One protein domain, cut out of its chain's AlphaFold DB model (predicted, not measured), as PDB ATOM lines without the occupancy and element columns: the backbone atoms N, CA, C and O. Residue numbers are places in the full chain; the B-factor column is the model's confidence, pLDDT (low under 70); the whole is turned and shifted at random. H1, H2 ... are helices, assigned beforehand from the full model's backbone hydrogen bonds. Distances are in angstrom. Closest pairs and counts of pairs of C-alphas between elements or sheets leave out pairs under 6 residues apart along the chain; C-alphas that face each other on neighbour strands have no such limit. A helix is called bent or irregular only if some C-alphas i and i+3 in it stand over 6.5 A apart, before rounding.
ATOM      1  N   TYR A  11      27.654  24.378  60.429       61.69
ATOM      2  CA  TYR A  11      26.928  23.131  60.236       61.69
ATOM      3  C   TYR A  11      26.953  22.295  61.520       61.69
ATOM      4  O   TYR A  11      27.906  21.576  61.811       61.69
ATOM      5  N   ASN A  12      25.866  22.376  62.289       73.25
ATOM      6  CA  ASN A  12      25.693  21.594  63.511       73.25
ATOM      7  C   ASN A  12      25.896  20.091  63.224       73.25
ATOM      8  O   ASN A  12      25.387  19.579  62.219       73.25
ATOM      9  N   ALA A  13      26.604  19.373  64.105       73.12
ATOM     10  CA  ALA A  13      27.052  17.987  63.882       73.12
ATOM     11  C   ALA A  13      25.924  17.037  63.430       73.12
ATOM     12  O   ALA A  13      26.118  16.169  62.579       73.12
ATOM     13  N   HIS A  14      24.706  17.263  63.928       76.50
ATOM     14  CA  HIS A  14      23.506  16.529  63.538       76.50
ATOM     15  C   HIS A  14      23.148  16.673  62.043       76.50
ATOM     16  O   HIS A  14      22.773  15.700  61.387       76.50
ATOM     17  N   LYS A  15      23.279  17.875  61.466       79.19
ATOM     18  CA  LYS A  15      22.960  18.135  60.053       79.19
ATOM     19  C   LYS A  15      24.006  17.500  59.130       79.19
ATOM     20  O   LYS A  15      23.632  16.905  58.120       79.19
ATOM     21  N   LEU A  16      25.282  17.527  59.527       81.00
ATOM     22  CA  LEU A  16      26.360  16.811  58.834       81.00
ATOM     23  C   LEU A  16      26.152  15.293  58.878       81.00
ATOM     24  O   LEU A  16      26.209  14.658  57.829       81.00
ATOM     25  N   MET A  17      25.817  14.719  60.039       81.38
ATOM     26  CA  MET A  17      25.517  13.282  60.153       81.38
ATOM     27  C   MET A  17      24.354  12.841  59.256       81.38
ATOM     28  O   MET A  17      24.403  11.769  58.651       81.38
ATOM     29  N   ARG A  18      23.300  13.657  59.124       84.38
ATOM     30  CA  ARG A  18      22.176  13.340  58.225       84.38
ATOM     31  C   ARG A  18      22.605  13.314  56.759       84.38
ATOM     32  O   ARG A  18      22.203  12.403  56.033       84.38
ATOM     33  N   ILE A  19      23.421  14.279  56.337       85.62
ATOM     34  CA  ILE A  19      23.932  14.363  54.964       85.62
ATOM     35  C   ILE A  19      24.875  13.194  54.673       85.62
ATOM     36  O   ILE A  19      24.680  12.498  53.676       85.62
ATOM     37  N   THR A  20      25.844  12.915  55.549       85.69
ATOM     38  CA  THR A  20      26.783  11.802  55.340       85.69
ATOM     39  C   THR A  20      26.051  10.464  55.304       85.69
ATOM     40  O   THR A  20      26.283   9.669  54.398       85.69
ATOM     41  N   SER A  21      25.087  10.240  56.201       86.88
ATOM     42  CA  SER A  21      24.272   9.021  56.223       86.88
ATOM     43  C   SER A  21      23.421   8.846  54.954       86.88
ATOM     44  O   SER A  21      23.303   7.734  54.435       86.88
ATOM     45  N   TYR A  22      22.847   9.930  54.414       89.56
ATOM     46  CA  TYR A  22      22.122   9.898  53.137       89.56
ATOM     47  C   TYR A  22      23.043   9.539  51.967       89.56
ATOM     48  O   TYR A  22      22.714   8.648  51.181       89.56
ATOM     49  N   LEU A  23      24.206  10.187  51.874       85.88
ATOM     50  CA  LEU A  23      25.176   9.937  50.808       85.88
ATOM     51  C   LEU A  23      25.731   8.507  50.871       85.88
ATOM     52  O   LEU A  23      25.771   7.837  49.843       85.88
ATOM     53  N   LEU A  24      26.058   8.004  52.066       85.19
ATOM     54  CA  LEU A  24      26.489   6.618  52.291       85.19
ATOM     55  C   LEU A  24      25.427   5.608  51.847       85.19
ATOM     56  O   LEU A  24      25.741   4.673  51.110       85.19
ATOM     57  N   ARG A  25      24.159   5.807  52.235       88.50
ATOM     58  CA  ARG A  25      23.057   4.950  51.772       88.50
ATOM     59  C   ARG A  25      22.917   4.998  50.256       88.50
ATOM     60  O   ARG A  25      22.876   3.946  49.624       88.50
ATOM     61  N   LYS A  26      22.878   6.192  49.662       81.38
ATOM     62  CA  LYS A  26      22.746   6.373  48.208       81.38
ATOM     63  C   LYS A  26      23.886   5.687  47.450       81.38
ATOM     64  O   LYS A  26      23.629   4.980  46.477       81.38
ATOM     65  N   TYR A  27      25.120   5.837  47.926       80.31
ATOM     66  CA  TYR A  27      26.292   5.189  47.345       80.31
ATOM     67  C   TYR A  27      26.209   3.662  47.454       80.31
ATOM     68  O   TYR A  27      26.382   2.961  46.461       80.31
ATOM     69  N   LEU A  28      25.838   3.135  48.626       81.62
ATOM     70  CA  LEU A  28      25.649   1.698  48.827       81.62
ATOM     71  C   LEU A  28      24.556   1.123  47.912       81.62
ATOM     72  O   LEU A  28      24.732   0.045  47.342       81.62
ATOM     73  N   HIS A  29      23.439   1.836  47.745       79.31
ATOM     74  CA  HIS A  29      22.380   1.450  46.813       79.31
ATOM     75  C   HIS A  29      22.884   1.409  45.369       79.31
ATOM     76  O   HIS A  29      22.624   0.431  44.672       79.31
ATOM     77  N   MET A  30      23.636   2.424  44.942       79.62
ATOM     78  CA  MET A  30      24.210   2.502  43.599       79.62
ATOM     79  C   MET A  30      25.194   1.357  43.325       79.62
ATOM     80  O   MET A  30      25.082   0.690  42.301       79.62
ATOM     81  N   VAL A  31      26.106   1.064  44.259       76.06
ATOM     82  CA  VAL A  31      27.068  -0.044  44.123       76.06
ATOM     83  C   VAL A  31      26.346  -1.392  44.030       76.06
ATOM     84  O   VAL A  31      26.644  -2.200  43.152       76.06
ATOM     85  N   ARG A  32      25.339  -1.626  44.882       77.38
ATOM     86  CA  ARG A  32      24.522  -2.853  44.837       77.38
ATOM     87  C   ARG A  32      23.714  -2.972  43.545       77.38
ATOM     88  O   ARG A  32      23.570  -4.075  43.026       77.38
ATOM     89  N   ALA A  33      23.167  -1.866  43.044       76.31
ATOM     90  CA  ALA A  33      22.436  -1.840  41.782       76.31
ATOM     91  C   ALA A  33      23.358  -2.174  40.601       76.31
ATOM     92  O   ALA A  33      22.987  -2.979  39.756       76.31
ATOM     93  N   ASN A  34      24.585  -1.643  40.595       80.81
ATOM     94  CA  ASN A  34      25.567  -1.944  39.558       80.81
ATOM     95  C   ASN A  34      25.924  -3.443  39.527       80.81
ATOM     96  O   ASN A  34      25.837  -4.085  38.485       80.81
ATOM     97  N   LYS A  35      26.198  -4.048  40.692       79.38
ATOM     98  CA  LYS A  35      26.470  -5.495  40.784       79.38
ATOM     99  C   LYS A  35      25.276  -6.360  40.362       79.38
ATOM    100  O   LYS A  35      25.473  -7.401  39.748       79.38
ATOM    101  N   ARG A  36      24.039  -5.923  40.632       84.19
ATOM    102  CA  ARG A  36      22.837  -6.588  40.099       84.19
ATOM    103  C   ARG A  36      22.744  -6.501  38.579       84.19
ATOM    104  O   ARG A  36      22.418  -7.503  37.956       84.19
ATOM    105  N   ASN A  37      23.025  -5.341  37.993       87.12
ATOM    106  CA  ASN A  37      23.001  -5.174  36.539       87.12
ATOM    107  C   ASN A  37      24.049  -6.062  35.864       87.12
ATOM    108  O   ASN A  37      23.751  -6.704  34.860       87.12
ATOM    109  N   GLU A  38      25.240  -6.161  36.454       83.56
ATOM    110  CA  GLU A  38      26.281  -7.053  35.949       83.56
ATOM    111  C   GLU A  38      25.879  -8.527  36.079       83.56
ATOM    112  O   GLU A  38      26.046  -9.296  35.137       83.56
ATOM    113  N   ALA A  39      25.246  -8.918  37.190       86.50
ATOM    114  CA  ALA A  39      24.696 -10.262  37.339       86.50
ATOM    115  C   ALA A  39      23.650 -10.582  36.258       86.50
ATOM    116  O   ALA A  39      23.684 -11.665  35.689       86.50
ATOM    117  N   LEU A  40      22.761  -9.643  35.920       89.44
ATOM    118  CA  LEU A  40      21.780  -9.834  34.843       89.44
ATOM    119  C   LEU A  40      22.447  -9.974  33.467       89.44
ATOM    120  O   LEU A  40      22.008 -10.780  32.644       89.44
ATOM    121  N   ARG A  41      23.521  -9.215  33.217       87.25
ATOM    122  CA  ARG A  41      24.310  -9.334  31.985       87.25
ATOM    123  C   ARG A  41      24.934 -10.726  31.872       87.25
ATOM    124  O   ARG A  41      24.779 -11.384  30.847       87.25
ATOM    125  N   ILE A  42      25.570 -11.195  32.946       86.38
ATOM    126  CA  ILE A  42      26.189 -12.525  33.025       86.38
ATOM    127  C   ILE A  42      25.141 -13.636  32.888       86.38
ATOM    128  O   ILE A  42      25.367 -14.608  32.172       86.38
ATOM    129  N   GLU A  43      23.983 -13.485  33.528       90.25
ATOM    130  CA  GLU A  43      22.872 -14.435  33.431       90.25
ATOM    131  C   GLU A  43      22.410 -14.601  31.984       90.25
ATOM    132  O   GLU A  43      22.320 -15.727  31.489       90.25
ATOM    133  N   SER A  44      22.192 -13.487  31.283       89.19
ATOM    134  CA  SER A  44      21.841 -13.497  29.863       89.19
ATOM    135  C   SER A  44      22.914 -14.204  29.027       89.19
ATOM    136  O   SER A  44      22.598 -15.103  28.245       89.19
ATOM    137  N   ALA A  45      24.193 -13.883  29.246       87.06
ATOM    138  CA  ALA A  45      25.318 -14.509  28.552       87.06
ATOM    139  C   ALA A  45      25.366 -16.036  28.758       87.06
ATOM    140  O   ALA A  45      25.540 -16.800  27.802       87.06
ATOM    141  N   LEU A  46      25.169 -16.497  29.998       87.25
ATOM    142  CA  LEU A  46      25.145 -17.919  30.343       87.25
ATOM    143  C   LEU A  46      23.964 -18.635  29.688       87.25
ATOM    144  O   LEU A  46      24.155 -19.674  29.057       87.25
ATOM    145  N   LEU A  47      22.755 -18.078  29.787       89.62
ATOM    146  CA  LEU A  47      21.565 -18.661  29.165       89.62
ATOM    147  C   LEU A  47      21.705 -18.742  27.642       89.62
ATOM    148  O   LEU A  47      21.333 -19.757  27.050       89.62
ATOM    149  N   ASN A  48      22.306 -17.729  27.016       87.56
ATOM    150  CA  ASN A  48      22.577 -17.718  25.583       87.56
ATOM    151  C   ASN A  48      23.583 -18.804  25.185       87.56
ATOM    152  O   ASN A  48      23.327 -19.556  24.246       87.56
ATOM    153  N   LYS A  49      24.693 -18.957  25.919       85.06
ATOM    154  CA  LYS A  49      25.662 -20.040  25.666       85.06
ATOM    155  C   LYS A  49      25.035 -21.423  25.843       85.06
ATOM    156  O   LYS A  49      25.275 -22.304  25.023       85.06
ATOM    157  N   ILE A  50      24.186 -21.602  26.854       86.50
ATOM    158  CA  ILE A  50      23.431 -22.848  27.065       86.50
ATOM    159  C   ILE A  50      22.482 -23.119  25.890       86.50
ATOM    160  O   ILE A  50      22.379 -24.254  25.426       86.50
ATOM    161  N   ALA A  51      21.803 -22.091  25.378       86.88
ATOM    162  CA  ALA A  51      20.938 -22.220  24.210       86.88
ATOM    163  C   ALA A  51      21.730 -22.589  22.943       86.88
ATOM    164  O   ALA A  51      21.283 -23.445  22.184       86.88
ATOM    165  N   MET A  52      22.918 -22.007  22.747       85.75
ATOM    166  CA  MET A  52      23.806 -22.332  21.624       85.75
ATOM    167  C   MET A  52      24.369 -23.757  21.701       85.75
ATOM    168  O   MET A  52      24.455 -24.433  20.678       85.75
ATOM    169  N   LEU A  53      24.758 -24.220  22.893       86.81
ATOM    170  CA  LEU A  53      25.256 -25.584  23.100       86.81
ATOM    171  C   LEU A  53      24.131 -26.625  22.962       86.81
ATOM    172  O   LEU A  53      24.363 -27.758  22.543       86.81
ATOM    173  N   GLY A  54      22.910 -26.230  23.320       87.88
ATOM    174  CA  GLY A  54      21.754 -27.099  23.456       87.88
ATOM    175  C   GLY A  54      21.557 -27.524  24.910       87.88
ATOM    176  O   GLY A  54      22.490 -27.921  25.614       87.88
ATOM    177  N   THR A  55      20.308 -27.467  25.372       84.38
ATOM    178  CA  THR A  55      19.938 -27.785  26.760       84.38
ATOM    179  C   THR A  55      20.259 -29.217  27.155       84.38
ATOM    180  O   THR A  55      20.611 -29.458  28.302       84.38
ATOM    181  N   GLU A  56      20.162 -30.155  26.219       85.56
ATOM    182  CA  GLU A  56      20.426 -31.572  26.460       85.56
ATOM    183  C   GLU A  56      21.916 -31.848  26.684       85.56
ATOM    184  O   GLU A  56      22.285 -32.436  27.696       85.56
ATOM    185  N   LYS A  57      22.774 -31.320  25.799       88.75
ATOM    186  CA  LYS A  57      24.236 -31.398  25.931       88.75
ATOM    187  C   LYS A  57      24.737 -30.669  27.174       88.75
ATOM    188  O   LYS A  57      25.667 -31.119  27.829       88.75
ATOM    189  N   THR A  58      24.099 -29.550  27.520       86.44
ATOM    190  CA  THR A  58      24.402 -28.823  28.759       86.44
ATOM    191  C   THR A  58      24.034 -29.657  29.986       86.44
ATOM    192  O   THR A  58      24.817 -29.727  30.924       86.44
ATOM    193  N   ALA A  59      22.861 -30.294  29.988       87.38
ATOM    194  CA  ALA A  59      22.424 -31.139  31.096       87.38
ATOM    195  C   ALA A  59      23.397 -32.303  31.326       87.38
ATOM    196  O   ALA A  59      23.821 -32.530  32.455       87.38
ATOM    197  N   GLU A  60      23.829 -32.954  30.247       89.88
ATOM    198  CA  GLU A  60      24.841 -34.010  30.286       89.88
ATOM    199  C   GLU A  60      26.192 -33.505  30.818       89.88
ATOM    200  O   GLU A  60      26.737 -34.087  31.752       89.88
ATOM    201  N   ALA A  61      26.696 -32.380  30.301       87.94
ATOM    202  CA  ALA A  61      27.983 -31.814  30.713       87.94
ATOM    203  C   ALA A  61      28.013 -31.351  32.179       87.94
ATOM    204  O   ALA A  61      29.054 -31.410  32.829       87.94
ATOM    205  N   VAL A  62      26.881 -30.874  32.701       86.06
ATOM    206  CA  VAL A  62      26.749 -30.412  34.092       86.06
ATOM    207  C   VAL A  62      26.349 -31.562  35.033       86.06
ATOM    208  O   VAL A  62      26.367 -31.396  36.251       86.06
ATOM    209  N   GLY A  63      26.011 -32.740  34.499       86.94
ATOM    210  CA  GLY A  63      25.587 -33.900  35.289       86.94
ATOM    211  C   GLY A  63      24.195 -33.743  35.909       86.94
ATOM    212  O   GLY A  63      23.933 -34.263  36.992       86.94
ATOM    213  N   VAL A  64      23.299 -33.003  35.250       88.00
ATOM    214  CA  VAL A  64      21.916 -32.778  35.693       88.00
ATOM    215  C   VAL A  64      20.969 -33.582  34.811       88.00
ATOM    216  O   VAL A  64      21.106 -33.605  33.591       88.00
ATOM    217  N   ASP A  65      19.963 -34.210  35.418       89.69
ATOM    218  CA  ASP A  65      18.934 -34.915  34.657       89.69
ATOM    219  C   ASP A  65      18.197 -33.970  33.685       89.69
ATOM    220  O   ASP A  65      17.873 -32.822  34.017       89.69
ATOM    221  N   LYS A  66      17.881 -34.462  32.481       84.06
ATOM    222  CA  LYS A  66      17.239 -33.664  31.422       84.06
ATOM    223  C   LYS A  66      15.894 -33.081  31.864       84.06
ATOM    224  O   LYS A  66      15.550 -31.979  31.444       84.06
ATOM    225  N   SER A  67      15.152 -33.760  32.743       87.44
ATOM    226  CA  SER A  67      13.892 -33.240  33.295       87.44
ATOM    227  C   SER A  67      14.108 -32.073  34.266       87.44
ATOM    228  O   SER A  67      13.244 -31.206  34.414       87.44
ATOM    229  N   GLN A  68      15.280 -32.012  34.904       88.94
ATOM    230  CA  GLN A  68      15.613 -31.012  35.914       88.94
ATOM    231  C   GLN A  68      16.307 -29.782  35.332       88.94
ATOM    232  O   GLN A  68      16.318 -28.744  35.992       88.94
ATOM    233  N   ILE A  69      16.822 -29.829  34.097       88.56
ATOM    234  CA  ILE A  69      17.600 -28.722  33.514       88.56
ATOM    235  C   ILE A  69      16.837 -27.390  33.481       88.56
ATOM    236  O   ILE A  69      17.430 -26.324  33.635       88.56
ATOM    237  N   SER A  70      15.512 -27.418  33.312       88.19
ATOM    238  CA  SER A  70      14.686 -26.203  33.308       88.19
ATOM    239  C   SER A  70      14.618 -25.553  34.696       88.19
ATOM    240  O   SER A  70      14.870 -24.356  34.839       88.19
ATOM    241  N   ARG A  71      14.363 -26.361  35.736       90.88
ATOM    242  CA  ARG A  71      14.369 -25.909  37.137       90.88
ATOM    243  C   ARG A  71      15.766 -25.471  37.554       90.88
ATOM    244  O   ARG A  71      15.925 -24.417  38.157       90.88
ATOM    245  N   TRP A  72      16.776 -26.233  37.141       91.56
ATOM    246  CA  TRP A  72      18.167 -25.923  37.412       91.56
ATOM    247  C   TRP A  72      18.559 -24.555  36.851       91.56
ATOM    248  O   TRP A  72      19.083 -23.726  37.590       91.56
ATOM    249  N   LYS A  73      18.213 -24.270  35.586       89.25
ATOM    250  CA  LYS A  73      18.461 -22.960  34.973       89.25
ATOM    251  C   LYS A  73      17.830 -21.824  35.776       89.25
ATOM    252  O   LYS A  73      18.507 -20.856  36.093       89.25
ATOM    253  N   ARG A  74      16.556 -21.963  36.141       90.06
ATOM    254  CA  ARG A  74      15.812 -20.936  36.883       90.06
ATOM    255  C   ARG A  74      16.372 -20.694  38.290       90.06
ATOM    256  O   ARG A  74      16.425 -19.553  38.731       90.06
ATOM    257  N   ASP A  75      16.782 -21.749  38.991       90.56
ATOM    258  CA  ASP A  75      17.108 -21.660  40.419       90.56
ATOM    259  C   ASP A  75      18.610 -21.419  40.679       90.56
ATOM    260  O   ASP A  75      18.974 -20.833  41.706       90.56
ATOM    261  N   TRP A  76      19.486 -21.850  39.762       89.00
ATOM    262  CA  TRP A  76      20.944 -21.792  39.930       89.00
ATOM    263  C   TRP A  76      21.640 -20.740  39.070       89.00
ATOM    264  O   TRP A  76      22.578 -20.114  39.563       89.00
ATOM    265  N   ILE A  77      21.191 -20.485  37.835       90.00
ATOM    266  CA  ILE A  77      21.858 -19.500  36.965       90.00
ATOM    267  C   ILE A  77      21.849 -18.097  37.586       90.00
ATOM    268  O   ILE A  77      22.920 -17.488  37.612       90.00
ATOM    269  N   PRO A  78      20.755 -17.595  38.196       91.44
ATOM    270  CA  PRO A  78      20.791 -16.289  38.860       91.44
ATOM    271  C   PRO A  78      21.801 -16.231  40.018       91.44
ATOM    272  O   PRO A  78      22.483 -15.224  40.218       91.44
ATOM    273  N   LYS A  79      21.950 -17.331  40.775       88.69
ATOM    274  CA  LYS A  79      22.907 -17.421  41.893       88.69
ATOM    275  C   LYS A  79      24.349 -17.417  41.395       88.69
ATOM    276  O   LYS A  79      25.171 -16.677  41.932       88.69
ATOM    277  N   PHE A  80      24.647 -18.197  40.355       86.94
ATOM    278  CA  PHE A  80      25.970 -18.205  39.733       86.94
ATOM    279  C   PHE A  80      26.302 -16.861  39.093       86.94
ATOM    280  O   PHE A  80      27.417 -16.379  39.238       86.94
ATOM    281  N   SER A  81      25.330 -16.209  38.466       86.94
ATOM    282  CA  SER A  81      25.540 -14.911  37.824       86.94
ATOM    283  C   SER A  81      25.828 -13.811  38.843       86.94
ATOM    284  O   SER A  81      26.732 -13.004  38.645       86.94
ATOM    285  N   MET A  82      25.137 -13.827  39.987       85.12
ATOM    286  CA  MET A  82      25.455 -12.941  41.108       85.12
ATOM    287  C   MET A  82      26.844 -13.220  41.687       85.12
ATOM    288  O   MET A  82      27.589 -12.282  41.959       85.12
ATOM    289  N   LEU A  83      27.210 -14.494  41.855       82.69
ATOM    290  CA  LEU A  83      28.542 -14.876  42.327       82.69
ATOM    291  C   LEU A  83      29.630 -14.361  41.376       82.69
ATOM    292  O   LEU A  83      30.573 -13.718  41.826       82.69
ATOM    293  N   LEU A  84      29.471 -14.572  40.069       83.31
ATOM    294  CA  LEU A  84      30.413 -14.103  39.053       83.31
ATOM    295  C   LEU A  84      30.507 -12.568  39.016       83.31
ATOM    296  O   LEU A  84      31.605 -12.034  38.891       83.31
ATOM    297  N   ALA A  85      29.396 -11.851  39.215       81.50
ATOM    298  CA  ALA A  85      29.393 -10.389  39.306       81.50
ATOM    299  C   ALA A  85      30.113  -9.859  40.562       81.50
ATOM    300  O   ALA A  85      30.782  -8.819  40.518       81.50
ATOM    301  N   VAL A  86      29.981 -10.555  41.697       78.62
ATOM    302  CA  VAL A  86      30.684 -10.215  42.946       78.62
ATOM    303  C   VAL A  86      32.179 -10.491  42.825       78.62
ATOM    304  O   VAL A  86      32.973  -9.670  43.275       78.62
ATOM    305  N   LEU A  87      32.552 -11.602  42.190       78.94
ATOM    306  CA  LEU A  87      33.943 -11.981  41.935       78.94
ATOM    307  C   LEU A  87      34.598 -11.180  40.798       78.94
ATOM    308  O   LEU A  87      35.768 -11.408  40.511       78.94
ATOM    309  N   GLU A  88      33.858 -10.274  40.148       73.31
ATOM    310  CA  GLU A  88      34.317  -9.499  38.982       73.31
ATOM    311  C   GLU A  88      34.863 -10.393  37.861       73.31
ATOM    312  O   GLU A  88      35.774 -10.027  37.120       73.31
ATOM    313  N   TRP A  89      34.287 -11.592  37.730       71.38
ATOM    314  CA  TRP A  89      34.714 -12.550  36.728       71.38
ATOM    315  C   TRP A  89      34.327 -12.039  35.341       71.38
ATOM    316  O   TRP A  89      33.143 -11.857  35.043       71.38
ATOM    317  N   GLY A  90      35.326 -11.803  34.490       60.25
ATOM    318  CA  GLY A  90      35.150 -11.291  33.134       60.25
ATOM    319  C   GLY A  90      34.411 -12.281  32.234       60.25
ATOM    320  O   GLY A  90      35.030 -13.058  31.514       60.25
ATOM    321  N   VAL A  91      33.078 -12.254  32.249       60.97
ATOM    322  CA  VAL A  91      32.247 -12.966  31.271       60.97
ATOM    323  C   VAL A  91      32.049 -12.037  30.074       60.97
ATOM    324  O   VAL A  91      31.164 -11.178  30.070       60.97
ATOM    325  N   VAL A  92      32.928 -12.148  29.078       56.50
ATOM    326  CA  VAL A  92      32.840 -11.360  27.840       56.50
ATOM    327  C   VAL A  92      31.932 -12.082  26.835       56.50
ATOM    328  O   VAL A  92      32.104 -13.268  26.550       56.50
ATOM    329  N   ASP A  93      30.944 -11.357  26.306       59.50
ATOM    330  CA  ASP A  93      29.922 -11.810  25.344       59.50
ATOM    331  C   ASP A  93      30.444 -11.926  23.889       59.50
ATOM    332  O   ASP A  93      29.703 -11.730  22.920       59.50
ATOM    333  N   ASP A  94      31.724 -12.252  23.693       59.19
ATOM    334  CA  ASP A  94      32.365 -12.258  22.364       59.19
ATOM    335  C   ASP A  94      31.686 -13.211  21.368       59.19
ATOM    336  O   ASP A  94      31.562 -12.920  20.171       59.19
ATOM    337  N   ASP A  95      31.162 -14.332  21.865       58.50
ATOM    338  CA  ASP A  95      30.420 -15.297  21.052       58.50
ATOM    339  C   ASP A  95      29.089 -14.735  20.540       58.50
ATOM    340  O   ASP A  95      28.650 -15.101  19.448       58.50
ATOM    341  N   MET A  96      28.458 -13.817  21.276       56.50
ATOM    342  CA  MET A  96      27.154 -13.265  20.917       56.50
ATOM    343  C   MET A  96      27.280 -12.119  19.922       56.50
ATOM    344  O   MET A  96      26.525 -12.053  18.953       56.50
ATOM    345  N   ALA A  97      28.334 -11.311  20.047       62.12
ATOM    346  CA  ALA A  97      28.735 -10.386  18.991       62.12
ATOM    347  C   ALA A  97      29.064 -11.132  17.683       62.12
ATOM    348  O   ALA A  97      28.796 -10.623  16.590       62.12
ATOM    349  N   ARG A  98      29.649 -12.336  17.762       66.44
ATOM    350  CA  ARG A  98      29.905 -13.179  16.583       66.44
ATOM    351  C   ARG A  98      28.614 -13.769  16.010       66.44
ATOM    352  O   ARG A  98      28.417 -13.691  14.799       66.44
ATOM    353  N   LEU A  99      27.725 -14.301  16.851       62.41
ATOM    354  CA  LEU A  99      26.452 -14.876  16.411       62.41
ATOM    355  C   LEU A  99      25.531 -13.815  15.799       62.41
ATOM    356  O   LEU A  99      24.981 -14.037  14.726       62.41
ATOM    357  N   ALA A 100      25.414 -12.640  16.417       62.88
ATOM    358  CA  ALA A 100      24.621 -11.534  15.890       62.88
ATOM    359  C   ALA A 100      25.126 -11.075  14.513       62.88
ATOM    360  O   ALA A 100      24.321 -10.852  13.612       62.88
ATOM    361  N   ARG A 101      26.451 -11.014  14.306       69.94
ATOM    362  CA  ARG A 101      27.050 -10.739  12.986       69.94
ATOM    363  C   ARG A 101      26.713 -11.818  11.957       69.94
ATOM    364  O   ARG A 101      26.360 -11.490  10.827       69.94
ATOM    365  N   GLN A 102      26.781 -13.092  12.340       73.38
ATOM    366  CA  GLN A 102      26.427 -14.205  11.455       73.38
ATOM    367  C   GLN A 102      24.936 -14.183  11.089       73.38
ATOM    368  O   GLN A 102      24.599 -14.250   9.909       73.38
ATOM    369  N   VAL A 103      24.042 -13.994  12.061       69.06
ATOM    370  CA  VAL A 103      22.596 -13.881  11.821       69.06
ATOM    371  C   VAL A 103      22.280 -12.659  10.959       69.06
ATOM    372  O   VAL A 103      21.531 -12.783   9.994       69.06
ATOM    373  N   ALA A 104      22.899 -11.507  11.235       66.06
ATOM    374  CA  ALA A 104      22.758 -10.317  10.405       66.06
ATOM    375  C   ALA A 104      23.172 -10.592   8.954       66.06
ATOM    376  O   ALA A 104      22.418 -10.247   8.054       66.06
ATOM    377  N   SER A 105      24.297 -11.284   8.726       66.44
ATOM    378  CA  SER A 105      24.768 -11.634   7.376       66.44
ATOM    379  C   SER A 105      23.829 -12.590   6.625       66.44
ATOM    380  O   SER A 105      23.655 -12.482   5.414       66.44
ATOM    381  N   ILE A 106      23.175 -13.513   7.336       69.19
ATOM    382  CA  ILE A 106      22.207 -14.448   6.745       69.19
ATOM    383  C   ILE A 106      20.892 -13.725   6.420       69.19
ATOM    384  O   ILE A 106      20.292 -13.969   5.371       69.19
ATOM    385  N   LEU A 107      20.444 -12.825   7.299       62.41
ATOM    386  CA  LEU A 107      19.216 -12.053   7.109       62.41
ATOM    387  C   LEU A 107      19.366 -10.971   6.029       62.41
ATOM    388  O   LEU A 107      18.418 -10.750   5.275       62.41
TER     389      LEU A 107
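Overview. This is residues 11 to 107 of the 126 residues of the protein "Regulatory protein CII" of Escherichia coli TA054 (UniProt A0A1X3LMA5). One very long helix, H1, is a shaft; H2 sits at its end, H3 folds back over its second half, and H4 splays away on another side. Residues 11 to 31 stick out as a bare arm. The printed part has 97 residues, four named helices, H1 to H4 in order, and no named strand: all helix, extended, radius of gyration of the C-alphas 20.1 A, spans 65 by 36 by 19 A.

Arrangement. H1, residues 13 to 53, touches H3, residues 69 to 86, with residues 35 to 47 alone, opposite ways at a steep tilt of 45 degrees; the closest C-alphas, Ala 39 and Met 82, are 4.7 A apart. H2, residues 55 to 62, is close to but not clearly touching H1, closest C-alphas Ile 50 and Thr 58, 6.3 A. H4, residues 94 to 107, is close to but not clearly touching H1, closest C-alphas Asn 48 and Met 96, 7.9 A. Every O i to N i+4 pair is within hydrogen-bond range in H1, H2 and H4, and 12 of 14 in H3.

Along the chain. H1 runs 59.7 A from C-alpha 13 at (27.052, 17.987, 63.882). H3, 24.5 A, has a kink of 39 degrees near residue 76 and is only just irregular, C-alphas 75 and 78 being 6.7 A apart. H4 ends at C-alpha 107 (19.216, -12.053, 7.109).

Size, cuts and confidence. The printed part has no cut and no long link. pLDDT is under 70 at residues 11, 90 to 101 and 103 to 107.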